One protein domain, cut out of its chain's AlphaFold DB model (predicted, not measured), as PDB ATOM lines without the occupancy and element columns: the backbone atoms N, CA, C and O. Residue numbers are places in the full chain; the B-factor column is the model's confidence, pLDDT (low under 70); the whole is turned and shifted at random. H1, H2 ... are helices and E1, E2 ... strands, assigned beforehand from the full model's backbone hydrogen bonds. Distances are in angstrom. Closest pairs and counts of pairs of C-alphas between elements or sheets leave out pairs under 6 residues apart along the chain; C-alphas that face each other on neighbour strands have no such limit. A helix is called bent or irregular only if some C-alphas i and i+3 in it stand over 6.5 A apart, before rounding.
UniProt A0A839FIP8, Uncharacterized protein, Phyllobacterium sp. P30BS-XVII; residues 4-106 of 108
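What this domain is: This is residues 4 to 106 of the 108 residues of an uncharacterized protein of Phyllobacterium sp. P30BS-XVII (UniProt A0A839FIP8). A kinked helix, H4, runs through the middle, with two small pairs of antiparallel strands, E1 with E4 and the hairpin E2 and E3, packed on different sides of it. H3 and H5 lie side by side near the end where H4 begins, the short H1 reaches from E1 to E3, and residues 75 to 86 make a long loop near the other end. The printed part has 103 residues, with five named helices and four named strands in the order E1 H1 H2 H3 H4 E2 E3 E4 H5, in the mixed class of helices and strands. It is compact, with a radius of gyration of the C-alphas of 13.3 A and spans of 39 by 27 by 22 A.

Where its parts are: E1, residues 5 to 9, begins at C-alpha 5 (-26.932, -37.153, 16.407) and is 12.6 A long; E4, residues 87 to 91, is 13.3 A long. H4, residues 40 to 55, measures 21.9 A from C-alpha 40 (-18.312, -23.263, 12.707) to its last C-alpha. E2 is residues 62 to 64, 6.9 A, and E3 residues 72 to 74, 7.2 A. H1 is residues 10 to 13, 5.7 A, H2 residues 18 to 21, 5.5 A, and H3 residues 26 to 36, 12.6 A. H5, residues 92 to 106, is 21.7 A long and ends at C-alpha 106 (-15.590, -19.426, -0.196).

How they stand to each other: E1 and E4 are antiparallel at 153 degrees, with N 6 and O 90 at 2.8 A and N 88 and O 8 at 2.9 A, within hydrogen-bond range. The closest C-alphas of H4 and E4 are Leu 52 and Val 88, 5.9 A. H4 has a kink of 31 degrees near residue 49 and is only just irregular, C-alphas 50 and 53 being 6.7 A apart; H3 is irregular, with 9.6 A between C-alphas 32 and 35. The closest C-alphas of H4 and E3 are Val 45 and Ile 72, 6.0 A. E2 and E3, a hairpin, are antiparallel at 146 degrees, with N 63 and O 73 at 2.8 A, within hydrogen-bond range. H4 touches H5 with residues 43 to 47 alone, at a steep tilt of 59 degrees, opposite ways; the closest C-alphas are Val 43 and Ala 99, 5.8 A. H3 and H5 touch, closest at the C-alphas of Leu 29 and Leu 96, 7.4 A, the same way at a shallow tilt of 34.7 degrees, only just short of steep. H1 and H2 only just touch, only at the corner, with 3 pairs of C-alphas within 8 A; the closest are Asp 12 and Gly 18, 4.1 A. The closest C-alphas of H1 and E3 are Leu 13 and Arg 73, 4.5 A. In H5 every O i to N i+4 pair is within hydrogen-bond range, in H3 5 of 7 and in H4 9 of 12, while H1 and H2 are too short for such a pair.

The domain as a whole: The two C-alphas farthest apart are those of Lys 35 and Asp 82, 40.6 A. The printed part has no cut, and the link from E3 to E4, 12 residues, is long. The mean pLDDT of the printed part is 94.0, and no printed residue is under 70.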
ATOM      1  N   ILE A   4     -23.648 -40.417  15.834       71.25
ATOM      2  CA  ILE A   4     -23.697 -39.158  16.577       71.25
ATOM      3  C   ILE A   4     -24.802 -38.310  15.948       71.25
ATOM      4  O   ILE A   4     -24.747 -37.959  14.762       71.25
ATOM      5  N   GLU A   5     -25.823 -38.028  16.750       87.12
ATOM      6  CA  GLU A   5     -26.932 -37.153  16.407       87.12
ATOM      7  C   GLU A   5     -26.873 -35.918  17.304       87.12
ATOM      8  O   GLU A   5     -26.816 -36.018  18.529       87.12
ATOM      9  N   TYR A   6     -26.839 -34.748  16.675       93.88
ATOM     10  CA  TYR A   6     -26.864 -33.458  17.349       93.88
ATOM     11  C   TYR A   6     -28.304 -32.991  17.470       93.88
ATOM     12  O   TYR A   6     -29.017 -32.959  16.470       93.88
ATOM     13  N   GLN A   7     -28.716 -32.602  18.667       96.12
ATOM     14  CA  GLN A   7     -30.064 -32.102  18.910       96.12
ATOM     15  C   GLN A   7     -30.050 -30.574  18.839       96.12
ATOM     16  O   GLN A   7     -29.319 -29.923  19.582       96.12
ATOM     17  N   LEU A   8     -30.821 -30.007  17.912       96.94
ATOM     18  CA  LEU A   8     -31.127 -28.581  17.882       96.94
ATOM     19  C   LEU A   8     -32.456 -28.351  18.581       96.94
ATOM     20  O   LEU A   8     -33.472 -28.881  18.135       96.94
ATOM     21  N   HIS A   9     -32.457 -27.528  19.621       97.25
ATOM     22  CA  HIS A   9     -33.667 -27.204  20.361       97.25
ATOM     23  C   HIS A   9     -34.179 -25.813  19.990       97.25
ATOM     24  O   HIS A   9     -33.395 -24.895  19.754       97.25
ATOM     25  N   ALA A  10     -35.496 -25.632  19.948       96.94
ATOM     26  CA  ALA A  10     -36.098 -24.337  19.656       96.94
ATOM     27  C   ALA A  10     -35.789 -23.298  20.743       96.94
ATOM     28  O   ALA A  10     -35.454 -22.161  20.402       96.94
ATOM     29  N   PHE A  11     -35.785 -23.687  22.025       95.56
ATOM     30  CA  PHE A  11     -35.439 -22.787  23.136       95.56
ATOM     31  C   PHE A  11     -34.028 -22.176  23.016       95.56
ATOM     32  O   PHE A  11     -33.766 -21.083  23.524       95.56
ATOM     33  N   ASP A  12     -33.100 -22.832  22.307       96.75
ATOM     34  CA  ASP A  12     -31.754 -22.298  22.088       96.75
ATOM     35  C   ASP A  12     -31.774 -20.994  21.269       96.75
ATOM     36  O   ASP A  12     -30.848 -20.191  21.388       96.75
ATOM     37  N   LEU A  13     -32.823 -20.746  20.469       96.38
ATOM     38  CA  LEU A  13     -32.994 -19.500  19.710       96.38
ATOM     39  C   LEU A  13     -33.208 -18.281  20.618       96.38
ATOM     40  O   LEU A  13     -32.811 -17.173  20.243       96.38
ATOM     41  N   ASP A  14     -33.808 -18.468  21.790       94.88
ATOM     42  CA  ASP A  14     -34.025 -17.389  22.758       94.88
ATOM     43  C   ASP A  14     -32.801 -17.197  23.683       94.88
ATOM     44  O   ASP A  14     -32.433 -16.089  24.091       94.88
ATOM     45  N   SER A  15     -32.036 -18.269  23.904       93.62
ATOM     46  CA  SER A  15     -30.855 -18.253  24.766       93.62
ATOM     47  C   SER A  15     -29.651 -17.496  24.181       93.62
ATOM     48  O   SER A  15     -29.223 -17.684  23.037       93.62
ATOM     49  N   LYS A  16     -28.998 -16.689  25.031       92.31
ATOM     50  CA  LYS A  16     -27.702 -16.049  24.731       92.31
ATOM     51  C   LYS A  16     -26.580 -17.074  24.514       92.31
ATOM     52  O   LYS A  16     -25.695 -16.825  23.694       92.31
ATOM     53  N   PHE A  17     -26.623 -18.187  25.243       93.62
ATOM     54  CA  PHE A  17     -25.619 -19.260  25.238       93.62
ATOM     55  C   PHE A  17     -26.132 -20.532  24.533       93.62
ATOM     56  O   PHE A  17     -25.566 -21.612  24.707       93.62
ATOM     57  N   GLY A  18     -27.213 -20.406  23.755       93.56
ATOM     58  CA  GLY A  18     -27.856 -21.520  23.067       93.56
ATOM     59  C   GLY A  18     -26.939 -22.250  22.085       93.56
ATOM     60  O   GLY A  18     -25.890 -21.739  21.665       93.56
ATOM     61  N   PHE A  19     -27.346 -23.465  21.726       95.62
ATOM     62  CA  PHE A  19     -26.635 -24.353  20.804       95.62
ATOM     63  C   PHE A  19     -25.197 -24.643  21.256       95.62
ATOM     64  O   PHE A  19     -24.236 -24.525  20.482       95.62
ATOM     65  N   ALA A  20     -25.052 -24.995  22.536       93.06
ATOM     66  CA  ALA A  20     -23.768 -25.244  23.188       93.06
ATOM     67  C   ALA A  20     -22.776 -24.092  22.968       93.06
ATOM     68  O   ALA A  20     -21.690 -24.279  22.410       93.06
ATOM     69  N   ASP A  21     -23.177 -22.887  23.370       92.19
ATOM     70  CA  ASP A  21     -22.355 -21.683  23.270       92.19
ATOM     71  C   ASP A  21     -21.978 -21.301  21.824       92.19
ATOM     72  O   ASP A  21     -20.898 -20.773  21.544       92.19
ATOM     73  N   GLY A  22     -22.842 -21.649  20.865       90.38
ATOM     74  CA  GLY A  22     -22.561 -21.519  19.436       90.38
ATOM     75  C   GLY A  22     -21.427 -22.421  18.924       90.38
ATOM     76  O   GLY A  22     -20.885 -22.183  17.839       90.38
ATOM     77  N   ASN A  23     -21.024 -23.433  19.699       92.88
ATOM     78  CA  ASN A  23     -19.894 -24.315  19.414       92.88
ATOM     79  C   ASN A  23     -20.290 -25.798  19.296       92.88
ATOM     80  O   ASN A  23     -19.410 -26.662  19.295       92.88
ATOM     81  N   MET A  24     -21.581 -26.100  19.133       94.38
ATOM     82  CA  MET A  24     -22.115 -27.467  19.037       94.38
ATOM     83  C   MET A  24     -21.320 -28.399  18.101       94.38
ATOM     84  O   MET A  24     -21.045 -29.543  18.451       94.38
ATOM     85  N   PHE A  25     -20.881 -27.908  16.938       95.44
ATOM     86  CA  PHE A  25     -20.182 -28.719  15.927       95.44
ATOM     87  C   PHE A  25     -18.652 -28.595  15.958       95.44
ATOM     88  O   PHE A  25     -17.963 -29.150  15.102       95.44
ATOM     89  N   GLY A  26     -18.083 -27.859  16.917       93.62
ATOM     90  CA  GLY A  26     -16.661 -27.502  16.903       93.62
ATOM     91  C   GLY A  26     -15.714 -28.705  16.930       93.62
ATOM     92  O   GLY A  26     -14.721 -28.719  16.201       93.62
ATOM     93  N   SER A  27     -16.028 -29.719  17.742       93.94
ATOM     94  CA  SER A  27     -15.223 -30.943  17.843       93.94
ATOM     95  C   SER A  27     -15.246 -31.741  16.536       93.94
ATOM     96  O   SER A  27     -14.183 -32.026  15.989       93.94
ATOM     97  N   LEU A  28     -16.437 -31.975  15.975       95.06
ATOM     98  CA  LEU A  28     -16.618 -32.697  14.715       95.06
ATOM     99  C   LEU A  28     -15.874 -32.041  13.554       95.06
ATOM    100  O   LEU A  28     -15.133 -32.700  12.826       95.06
ATOM    101  N   LEU A  29     -16.059 -30.731  13.377       95.56
ATOM    102  CA  LEU A  29     -15.436 -30.005  12.273       95.56
ATOM    103  C   LEU A  29     -13.909 -30.049  12.380       95.56
ATOM    104  O   LEU A  29     -13.227 -30.262  11.378       95.56
ATOM    105  N   ARG A  30     -13.367 -29.907  13.596       95.00
ATOM    106  CA  ARG A  30     -11.927 -30.043  13.838       95.00
ATOM    107  C   ARG A  30     -11.437 -31.462  13.544       95.00
ATOM    108  O   ARG A  30     -10.393 -31.595  12.918       95.00
ATOM    109  N   GLU A  31     -12.156 -32.488  13.984       95.19
ATOM    110  CA  GLU A  31     -11.762 -33.886  13.786       95.19
ATOM    111  C   GLU A  31     -11.752 -34.272  12.303       95.19
ATOM    112  O   GLU A  31     -10.774 -34.837  11.818       95.19
ATOM    113  N   LYS A  32     -12.820 -33.951  11.563       95.12
ATOM    114  CA  LYS A  32     -13.000 -34.431  10.183       95.12
ATOM    115  C   LYS A  32     -12.354 -33.543   9.126       95.12
ATOM    116  O   LYS A  32     -11.943 -34.048   8.087       95.12
ATOM    117  N   LEU A  33     -12.291 -32.229   9.357       93.94
ATOM    118  CA  LEU A  33     -11.815 -31.256   8.363       93.94
ATOM    119  C   LEU A  33     -10.528 -30.535   8.792       93.94
ATOM    120  O   LEU A  33      -9.858 -29.920   7.960       93.94
ATOM    121  N   GLY A  34     -10.143 -30.609  10.069       93.25
ATOM    122  CA  GLY A  34      -8.901 -30.026  10.571       93.25
ATOM    123  C   GLY A  34      -8.775 -28.536  10.250       93.25
ATOM    124  O   GLY A  34      -9.672 -27.741  10.521       93.25
ATOM    125  N   LYS A  35      -7.643 -28.149   9.647       90.69
ATOM    126  CA  LYS A  35      -7.360 -26.758   9.239       90.69
ATOM    127  C   LYS A  35      -8.241 -26.260   8.090       90.69
ATOM    128  O   LYS A  35      -8.287 -25.061   7.850       90.69
ATOM    129  N   LEU A  36      -8.903 -27.169   7.377       91.56
ATOM    130  CA  LEU A  36      -9.818 -26.836   6.290       91.56
ATOM    131  C   LEU A  36     -11.250 -26.647   6.787       91.56
ATOM    132  O   LEU A  36     -12.122 -26.425   5.963       91.56
ATOM    133  N   ALA A  37     -11.524 -26.768   8.089       91.75
ATOM    134  CA  ALA A  37     -12.866 -26.562   8.617       91.75
ATOM    135  C   ALA A  37     -13.372 -25.138   8.296       91.75
ATOM    136  O   ALA A  37     -12.644 -24.171   8.534       91.75
ATOM    137  N   PRO A  38     -14.611 -24.984   7.788       93.31
ATOM    138  CA  PRO A  38     -15.206 -23.668   7.585       93.31
ATOM    139  C   PRO A  38     -15.524 -23.013   8.933       93.31
ATOM    140  O   PRO A  38     -15.377 -23.608  10.006       93.31
ATOM    141  N   ASN A  39     -16.028 -21.783   8.883       93.25
ATOM    142  CA  ASN A  39     -16.509 -21.099  10.071       93.25
ATOM    143  C   ASN A  39     -17.638 -21.903  10.744       93.25
ATOM    144  O   ASN A  39     -18.757 -21.989  10.241       93.25
ATOM    145  N   LYS A  40     -17.355 -22.464  11.924       94.12
ATOM    146  CA  LYS A  40     -18.312 -23.263  12.707       94.12
ATOM    147  C   LYS A  40     -19.618 -22.526  13.020       94.12
ATOM    148  O   LYS A  40     -20.663 -23.163  13.109       94.12
ATOM    149  N   ARG A  41     -19.571 -21.194  13.155       95.06
ATOM    150  CA  ARG A  41     -20.762 -20.367  13.397       95.06
ATOM    151  C   ARG A  41     -21.676 -20.363  12.178       95.06
ATOM    152  O   ARG A  41     -22.882 -20.480  12.332       95.06
ATOM    153  N   GLU A  42     -21.105 -20.271  10.980       95.62
ATOM    154  CA  GLU A  42     -21.868 -20.322   9.728       95.62
ATOM    155  C   GLU A  42     -22.479 -21.704   9.506       95.62
ATOM    156  O   GLU A  42     -23.647 -21.794   9.137       95.62
ATOM    157  N   VAL A  43     -21.736 -22.777   9.815       97.12
ATOM    158  CA  VAL A  43     -22.280 -24.146   9.789       97.12
ATOM    159  C   VAL A  43     -23.491 -24.255  10.716       97.12
ATOM    160  O   VAL A  43     -24.528 -24.760  10.301       97.12
ATOM    161  N   LEU A  44     -23.392 -23.739  11.947       97.44
ATOM    162  CA  LEU A  44     -24.510 -23.748  12.893       97.44
ATOM    163  C   LEU A  44     -25.721 -22.957  12.386       97.44
ATOM    164  O   LEU A  44     -26.838 -23.468  12.433       97.44
ATOM    165  N   VAL A  45     -25.504 -21.753  11.855       97.69
ATOM    166  CA  VAL A  45     -26.572 -20.930  11.266       97.69
ATOM    167  C   VAL A  45     -27.291 -21.683  10.145       97.69
ATOM    168  O   VAL A  45     -28.520 -21.686  10.097       97.69
ATOM    169  N   GLU A  46     -26.547 -22.335   9.251       98.00
ATOM    170  CA  GLU A  46     -27.126 -23.113   8.153       98.00
ATOM    171  C   GLU A  46     -27.885 -24.345   8.656       98.00
ATOM    172  O   GLU A  46     -28.986 -24.607   8.175       98.00
ATOM    173  N   CYS A  47     -27.363 -25.063   9.653       97.94
ATOM    174  CA  CYS A  47     -28.076 -26.180  10.274       97.94
ATOM    175  C   CYS A  47     -29.408 -25.726  10.892       97.94
ATOM    176  O   CYS A  47     -30.451 -26.319  10.621       97.94
ATOM    177  N   VAL A  48     -29.408 -24.634  11.661       97.88
ATOM    178  CA  VAL A  48     -30.634 -24.083  12.257       97.88
ATOM    179  C   VAL A  48     -31.643 -23.698  11.174       97.88
ATOM    180  O   VAL A  48     -32.804 -24.096  11.248       97.88
ATOM    181  N   LYS A  49     -31.207 -22.988  10.129       98.00
ATOM    182  CA  LYS A  49     -32.091 -22.555   9.036       98.00
ATOM    183  C   LYS A  49     -32.685 -23.708   8.231       98.00
ATOM    184  O   LYS A  49     -33.820 -23.592   7.784       98.00
ATOM    185  N   ARG A  50     -31.916 -24.774   7.996       97.69
ATOM    186  CA  ARG A  50     -32.329 -25.889   7.130       97.69
ATOM    187  C   ARG A  50     -33.113 -26.971   7.865       97.69
ATOM    188  O   ARG A  50     -33.902 -27.651   7.219       97.69
ATOM    189  N   PHE A  51     -32.899 -27.133   9.170       97.50
ATOM    190  CA  PHE A  51     -33.485 -28.238   9.936       97.50
ATOM    191  C   PHE A  51     -34.421 -27.771  11.051       97.50
ATOM    192  O   PHE A  51     -35.546 -28.253  11.117       97.50
ATOM    193  N   LEU A  52     -33.998 -26.824  11.895       97.31
ATOM    194  CA  LEU A  52     -34.802 -26.399  13.046       97.31
ATOM    195  C   LEU A  52     -35.945 -25.463  12.639       97.31
ATOM    196  O   LEU A  52     -37.095 -25.746  12.948       97.31
ATOM    197  N   LEU A  53     -35.655 -24.370  11.922       96.62
ATOM    198  CA  LEU A  53     -36.691 -23.388  11.563       96.62
ATOM    199  C   LEU A  53     -37.864 -23.990  10.768       96.62
ATOM    200  O   LEU A  53     -38.997 -23.613  11.056       96.62
ATOM    201  N   PRO A  54     -37.655 -24.925   9.816       96.94
ATOM    202  CA  PRO A  54     -38.761 -25.575   9.111       96.94
ATOM    203  C   PRO A  54     -39.584 -26.539   9.974       96.94
ATOM    204  O   PRO A  54     -40.712 -26.851   9.605       96.94
ATOM    205  N   ALA A  55     -39.028 -27.034  11.083       96.44
ATOM    206  CA  ALA A  55     -39.732 -27.928  12.001       96.44
ATOM    207  C   ALA A  55     -40.635 -27.175  12.988       96.44
ATOM    208  O   ALA A  55     -41.510 -27.780  13.605       96.44
ATOM    209  N   ILE A  56     -40.442 -25.862  13.136       95.81
ATOM    210  CA  ILE A  56     -41.307 -25.030  13.968       95.81
ATOM    211  C   ILE A  56     -42.655 -24.850  13.240       95.81
ATOM    212  O   ILE A  56     -42.668 -24.410  12.089       95.81
ATOM    213  N   PRO A  57     -43.806 -25.144  13.881       93.06
ATOM    214  CA  PRO A  57     -45.128 -25.175  13.236       93.06
ATOM    215  C   PRO A  57     -45.642 -23.808  12.755       93.06
ATOM    216  O   PRO A  57     -46.697 -23.718  12.129       93.06
ATOM    217  N   ARG A  58     -44.898 -22.733  13.025       93.06
ATOM    218  CA  ARG A  58     -45.169 -21.382  12.542       93.06
ATOM    219  C   ARG A  58     -43.883 -20.697  12.107       93.06
ATOM    220  O   ARG A  58     -42.775 -21.091  12.463       93.06
ATOM    221  N   ARG A  59     -44.036 -19.593  11.380       91.19
ATOM    222  CA  ARG A  59     -42.899 -18.753  11.010       91.19
ATOM    223  C   ARG A  59     -42.373 -18.016  12.240       91.19
ATOM    224  O   ARG A  59     -43.090 -17.212  12.824       91.19
ATOM    225  N   VAL A  60     -41.103 -18.252  12.550       93.88
ATOM    226  CA  VAL A  60     -40.330 -17.520  13.557       93.88
ATOM    227  C   VAL A  60     -39.312 -16.630  12.855       93.88
ATOM    228  O   VAL A  60     -38.698 -17.027  11.857       93.88
ATOM    229  N   ARG A  61     -39.130 -15.406  13.349       94.94
ATOM    230  CA  ARG A  61     -38.123 -14.481  12.820       94.94
ATOM    231  C   ARG A  61     -36.833 -14.572  13.625       94.94
ATOM    232  O   ARG A  61     -36.829 -14.413  14.839       94.94
ATOM    233  N   THR A  62     -35.728 -14.763  12.914       96.75
ATOM    234  CA  THR A  62     -34.389 -14.855  13.505       96.75
ATOM    235  C   THR A  62     -33.441 -13.816  12.926       96.75
ATOM    236  O   THR A  62     -33.528 -13.487  11.740       96.75
ATOM    237  N   MET A  63     -32.464 -13.395  13.720       96.62
ATOM    238  CA  MET A  63     -31.319 -12.592  13.301       96.62
ATOM    239  C   MET A  63     -30.005 -13.367  13.437       96.62
ATOM    240  O   MET A  63     -29.863 -14.243  14.291       96.62
ATOM    241  N   ILE A  64     -29.023 -13.014  12.602       96.75
ATOM    242  CA  ILE A  64     -27.642 -13.488  12.748       96.75
ATOM    243  C   ILE A  64     -26.890 -12.516  13.653       96.75
ATOM    244  O   ILE A  64     -26.827 -11.316  13.383       96.75
ATOM    245  N   VAL A  65     -26.275 -13.046  14.704       94.00
ATOM    246  CA  VAL A  65     -25.532 -12.269  15.693       94.00
ATOM    247  C   VAL A  65     -24.040 -12.307  15.361       94.00
ATOM    248  O   VAL A  65     -23.358 -13.328  15.521       94.00
ATOM    249  N   ALA A  66     -23.515 -11.164  14.910       88.38
ATOM    250  CA  ALA A  66     -22.120 -11.035  14.488       88.38
ATOM    251  C   ALA A  66     -21.119 -11.262  15.637       88.38
ATOM    252  O   ALA A  66     -20.073 -11.877  15.433       88.38
ATOM    253  N   LYS A  67     -21.440 -10.788  16.849       85.88
ATOM    254  CA  LYS A  67     -20.594 -10.906  18.046       85.88
ATOM    255  C   LYS A  67     -21.403 -11.450  19.218       85.88
ATOM    256  O   LYS A  67     -22.437 -10.890  19.560       85.88
ATOM    257  N   GLY A  68     -20.908 -12.509  19.844       87.81
ATOM    258  CA  GLY A  68     -21.561 -13.167  20.973       87.81
ATOM    259  C   GLY A  68     -21.522 -14.682  20.844       87.81
ATOM    260  O   GLY A  68     -21.087 -15.210  19.823       87.81
ATOM    261  N   HIS A  69     -21.976 -15.368  21.881       91.94
ATOM    262  CA  HIS A  69     -21.925 -16.821  21.986       91.94
ATOM    263  C   HIS A  69     -22.796 -17.494  20.922       91.94
ATOM    264  O   HIS A  69     -22.267 -18.051  19.959       91.94
ATOM    265  N   ASN A  70     -24.114 -17.311  20.994       94.38
ATOM    266  CA  ASN A  70     -25.043 -17.839  20.004       94.38
ATOM    267  C   ASN A  70     -25.043 -17.006  18.692       94.38
ATOM    268  O   ASN A  70     -25.338 -15.809  18.739       94.38
ATOM    269  N   PRO A  71     -24.707 -17.590  17.520       96.38
ATOM    270  CA  PRO A  71     -24.687 -16.882  16.238       96.38
ATOM    271  C   PRO A  71     -26.061 -16.657  15.594       96.38
ATOM    272  O   PRO A  71     -26.130 -15.896  14.629       96.38
ATOM    273  N   ILE A  72     -27.133 -17.292  16.072       97.19
ATOM    274  CA  ILE A  72     -28.487 -17.139  15.528       97.19
ATOM    275  C   ILE A  72     -29.513 -17.116  16.655       97.19
ATOM    276  O   ILE A  72     -29.591 -18.036  17.459       97.19
ATOM    277  N   ARG A  73     -30.298 -16.042  16.715       95.88
ATOM    278  CA  ARG A  73     -31.272 -15.815  17.788       95.88
ATOM    279  C   ARG A  73     -32.589 -15.303  17.232       95.88
ATOM    280  O   ARG A  73     -32.633 -14.863  16.082       95.88
ATOM    281  N   LEU A  74     -33.631 -15.328  18.050       96.00
ATOM    282  CA  LEU A  74     -34.873 -14.607  17.781       96.00
ATOM    283  C   LEU A  74     -34.605 -13.106  17.599       96.00
ATOM    284  O   LEU A  74     -33.658 -12.556  18.163       96.00
ATOM    285  N   VAL A  75     -35.419 -12.454  16.769       95.50
ATOM    286  CA  VAL A  75     -35.469 -10.983  16.737       95.50
ATOM    287  C   VAL A  75     -36.195 -10.458  17.976       95.50
ATOM    288  O   VAL A  75     -37.048 -11.149  18.528       95.50
ATOM    289  N   ASP A  76     -35.907  -9.220  18.376       90.19
ATOM    290  CA  ASP A  76     -36.582  -8.597  19.517       90.19
ATOM    291  C   ASP A  76     -38.113  -8.583  19.322       90.19
ATOM    292  O   ASP A  76     -38.623  -8.204  18.263       90.19
ATOM    293  N   GLY A  77     -38.842  -9.007  20.359       89.38
ATOM    294  CA  GLY A  77     -40.306  -9.106  20.363       89.38
ATOM    295  C   GLY A  77     -40.884 -10.399  19.771       89.38
ATOM    296  O   GLY A  77     -42.100 -10.565  19.774       89.38
ATOM    297  N   GLU A  78     -40.049 -11.310  19.269       93.06
ATOM    298  CA  GLU A  78     -40.444 -12.674  18.906       93.06
ATOM    299  C   GLU A  78     -40.246 -13.607  20.115       93.06
ATOM    300  O   GLU A  78     -39.254 -13.478  20.827       93.06
ATOM    301  N   THR A  79     -41.164 -14.550  20.343       92.44
ATOM    302  CA  THR A  79     -41.074 -15.544  21.432       92.44
ATOM    303  C   THR A  79     -41.062 -16.967  20.879       92.44
ATOM    304  O   THR A  79     -41.330 -17.174  19.690       92.44
ATOM    305  N   ILE A  80     -40.728 -17.944  21.725       91.31
ATOM    306  CA  ILE A  80     -40.703 -19.374  21.377       91.31
ATOM    307  C   ILE A  80     -41.513 -20.238  22.354       91.31
ATOM    308  O   ILE A  80     -41.564 -21.446  22.170       91.31
ATOM    309  N   ASP A  81     -42.161 -19.637  23.354       92.06
ATOM    310  CA  ASP A  81     -42.877 -20.319  24.444       92.06
ATOM    311  C   ASP A  81     -43.892 -21.361  23.942       92.06
ATOM    312  O   ASP A  81     -44.105 -22.393  24.564       92.06
ATOM    313  N   ASP A  82     -44.517 -21.117  22.788       90.12
ATOM    314  CA  ASP A  82     -45.508 -22.011  22.183       90.12
ATOM    315  C   ASP A  82     -44.902 -23.234  21.474       90.12
ATOM    316  O   ASP A  82     -45.624 -24.152  21.085       90.12
ATOM    317  N   VAL A  83     -43.586 -23.240  21.263       90.50
ATOM    318  CA  VAL A  83     -42.860 -24.241  20.472       90.50
ATOM    319  C   VAL A  83     -41.498 -24.594  21.088       90.50
ATOM    320  O   VAL A  83     -40.632 -25.127  20.394       90.50
ATOM    321  N   GLU A  84     -41.289 -24.311  22.377       91.75
ATOM    322  CA  GLU A  84     -39.999 -24.473  23.068       91.75
ATOM    323  C   GLU A  84     -39.484 -25.921  23.054       91.75
ATOM    324  O   GLU A  84     -38.278 -26.151  22.916       91.75
ATOM    325  N   ASP A  85     -40.408 -26.885  23.088       92.00
ATOM    326  CA  ASP A  85     -40.140 -28.325  23.077       92.00
ATOM    327  C   ASP A  85     -39.729 -28.866  21.699       92.00
ATOM    328  O   ASP A  85     -39.292 -30.018  21.575       92.00
ATOM    329  N   VAL A  86     -39.848 -28.062  20.634       96.62
ATOM    330  CA  VAL A  86     -39.467 -28.495  19.287       96.62
ATOM    331  C   VAL A  86     -37.969 -28.779  19.257       96.62
ATOM    332  O   VAL A  86     -37.127 -27.899  19.440       96.62
ATOM    333  N   THR A  87     -37.642 -30.039  18.985       97.06
ATOM    334  CA  THR A  87     -36.272 -30.538  18.913       97.06
ATOM    335  C   THR A  87     -36.071 -31.294  17.609       97.06
ATOM    336  O   THR A  87     -36.909 -32.105  17.213       97.06
ATOM    337  N   VAL A  88     -34.947 -31.038  16.944       96.75
ATOM    338  CA  VAL A  88     -34.585 -31.690  15.684       96.75
ATOM    339  C   VAL A  88     -33.218 -32.347  15.801       96.75
ATOM    340  O   VAL A  88     -32.215 -31.677  16.051       96.75
ATOM    341  N   GLY A  89     -33.179 -33.654  15.550       96.19
ATOM    342  CA  GLY A  89     -31.944 -34.412  15.402       96.19
ATOM    343  C   GLY A  89     -31.286 -34.172  14.042       96.19
ATOM    344  O   GLY A  89     -31.929 -34.260  12.995       96.19
ATOM    345  N   ILE A  90     -29.985 -33.887  14.048       95.38
ATOM    346  CA  ILE A  90     -29.147 -33.760  12.854       95.38
ATOM    347  C   ILE A  90     -28.034 -34.795  12.914       95.38
ATOM    348  O   ILE A  90     -27.259 -34.859  13.870       95.38
ATOM    349  N   LYS A  91     -27.898 -35.578  11.845       95.62
ATOM    350  CA  LYS A  91     -26.834 -36.575  11.735       95.62
ATOM    351  C   LYS A  91     -25.516 -35.904  11.373       95.62
ATOM    352  O   LYS A  91     -25.474 -34.980  10.562       95.62
ATOM    353  N   GLU A  92     -24.418 -36.455  11.882       95.62
ATOM    354  CA  GLU A  92     -23.050 -36.025  11.557       95.62
ATOM    355  C   GLU A  92     -22.824 -35.775  10.052       95.62
ATOM    356  O   GLU A  92     -22.288 -34.739   9.657       95.62
ATOM    357  N   LYS A  93     -23.277 -36.703   9.200       95.44
ATOM    358  CA  LYS A  93     -23.116 -36.612   7.740       95.44
ATOM    359  C   LYS A  93     -23.735 -35.345   7.139       95.44
ATOM    360  O   LYS A  93     -23.184 -34.808   6.184       95.44
ATOM    361  N   ASP A  94     -24.842 -34.866   7.700       96.69
ATOM    362  CA  ASP A  94     -25.581 -33.716   7.182       96.69
ATOM    363  C   ASP A  94     -24.876 -32.415   7.599       96.69
ATOM    364  O   ASP A  94     -24.703 -31.508   6.782       96.69
ATOM    365  N   VAL A  95     -24.337 -32.373   8.826       96.75
ATOM    366  CA  VAL A  95     -23.458 -31.285   9.294       96.75
ATOM    367  C   VAL A  95     -22.209 -31.181   8.414       96.75
ATOM    368  O   VAL A  95     -21.853 -30.095   7.952       96.75
ATOM    369  N   LEU A  96     -21.549 -32.312   8.142       96.75
ATOM    370  CA  LEU A  96     -20.358 -32.350   7.289       96.75
ATOM    371  C   LEU A  96     -20.671 -31.948   5.847       96.75
ATOM    372  O   LEU A  96     -19.876 -31.241   5.227       96.75
ATOM    373  N   HIS A  97     -21.826 -32.356   5.317       97.31
ATOM    374  CA  HIS A  97     -22.269 -31.958   3.987       97.31
ATOM    375  C   HIS A  97     -22.379 -30.431   3.870       97.31
ATOM    376  O   HIS A  97     -21.756 -29.843   2.985       97.31
ATOM    377  N   ILE A  98     -23.071 -29.779   4.810       97.38
ATOM    378  CA  ILE A  98     -23.186 -28.311   4.866       97.38
ATOM    379  C   ILE A  98     -21.811 -27.651   5.000       97.38
ATOM    380  O   ILE A  98     -21.517 -26.676   4.306       97.38
ATOM    381  N   ALA A  99     -20.938 -28.186   5.856       97.06
ATOM    382  CA  ALA A  99     -19.589 -27.656   6.020       97.06
ATOM    383  C   ALA A  99     -18.794 -27.686   4.699       97.06
ATOM    384  O   ALA A  99     -18.153 -26.701   4.326       97.06
ATOM    385  N   ILE A 100     -18.874 -28.787   3.949       96.62
ATOM    386  CA  ILE A 100     -18.223 -28.924   2.640       96.62
ATOM    387  C   ILE A 100     -18.829 -27.961   1.610       96.62
ATOM    388  O   ILE A 100     -18.087 -27.370   0.821       96.62
ATOM    389  N   GLU A 101     -20.151 -27.770   1.604       96.38
ATOM    390  CA  GLU A 101     -20.801 -26.781   0.738       96.38
ATOM    391  C   GLU A 101     -20.280 -25.366   0.996       96.38
ATOM    392  O   GLU A 101     -19.940 -24.658   0.045       96.38
ATOM    393  N   LEU A 102     -20.177 -24.964   2.267       95.38
ATOM    394  CA  LEU A 102     -19.670 -23.645   2.648       95.38
ATOM    395  C   LEU A 102     -18.230 -23.445   2.170       95.38
ATOM    396  O   LEU A 102     -17.940 -22.438   1.528       95.38
ATOM    397  N   LEU A 103     -17.359 -24.443   2.348       92.38
ATOM    398  CA  LEU A 103     -15.984 -24.386   1.839       92.38
ATOM    399  C   LEU A 103     -15.901 -24.195   0.323       92.38
ATOM    400  O   LEU A 103     -14.986 -23.534  -0.168       92.38
ATOM    401  N   ARG A 104     -16.830 -24.783  -0.436       91.38
ATOM    402  CA  ARG A 104     -16.881 -24.619  -1.897       91.38
ATOM    403  C   ARG A 104     -17.334 -23.219  -2.303       91.38
ATOM    404  O   ARG A 104     -16.898 -22.742  -3.345       91.38
ATOM    405  N   ARG A 105     -18.181 -22.566  -1.502       87.56
ATOM    406  CA  ARG A 105     -18.646 -21.192  -1.757       87.56
ATOM    407  C   ARG A 105     -17.543 -20.164  -1.523       87.56
ATOM    408  O   ARG A 105     -17.445 -19.233  -2.304       87.56
ATOM    409  N   THR A 106     -16.694 -20.356  -0.514       75.12
ATOM    410  CA  THR A 106     -15.590 -19.426  -0.196       75.12
ATOM    411  C   THR A 106     -14.416 -19.502  -1.180       75.12
ATOM    412  O   THR A 106     -13.560 -18.627  -1.185       75.12
TER     413      THR A 106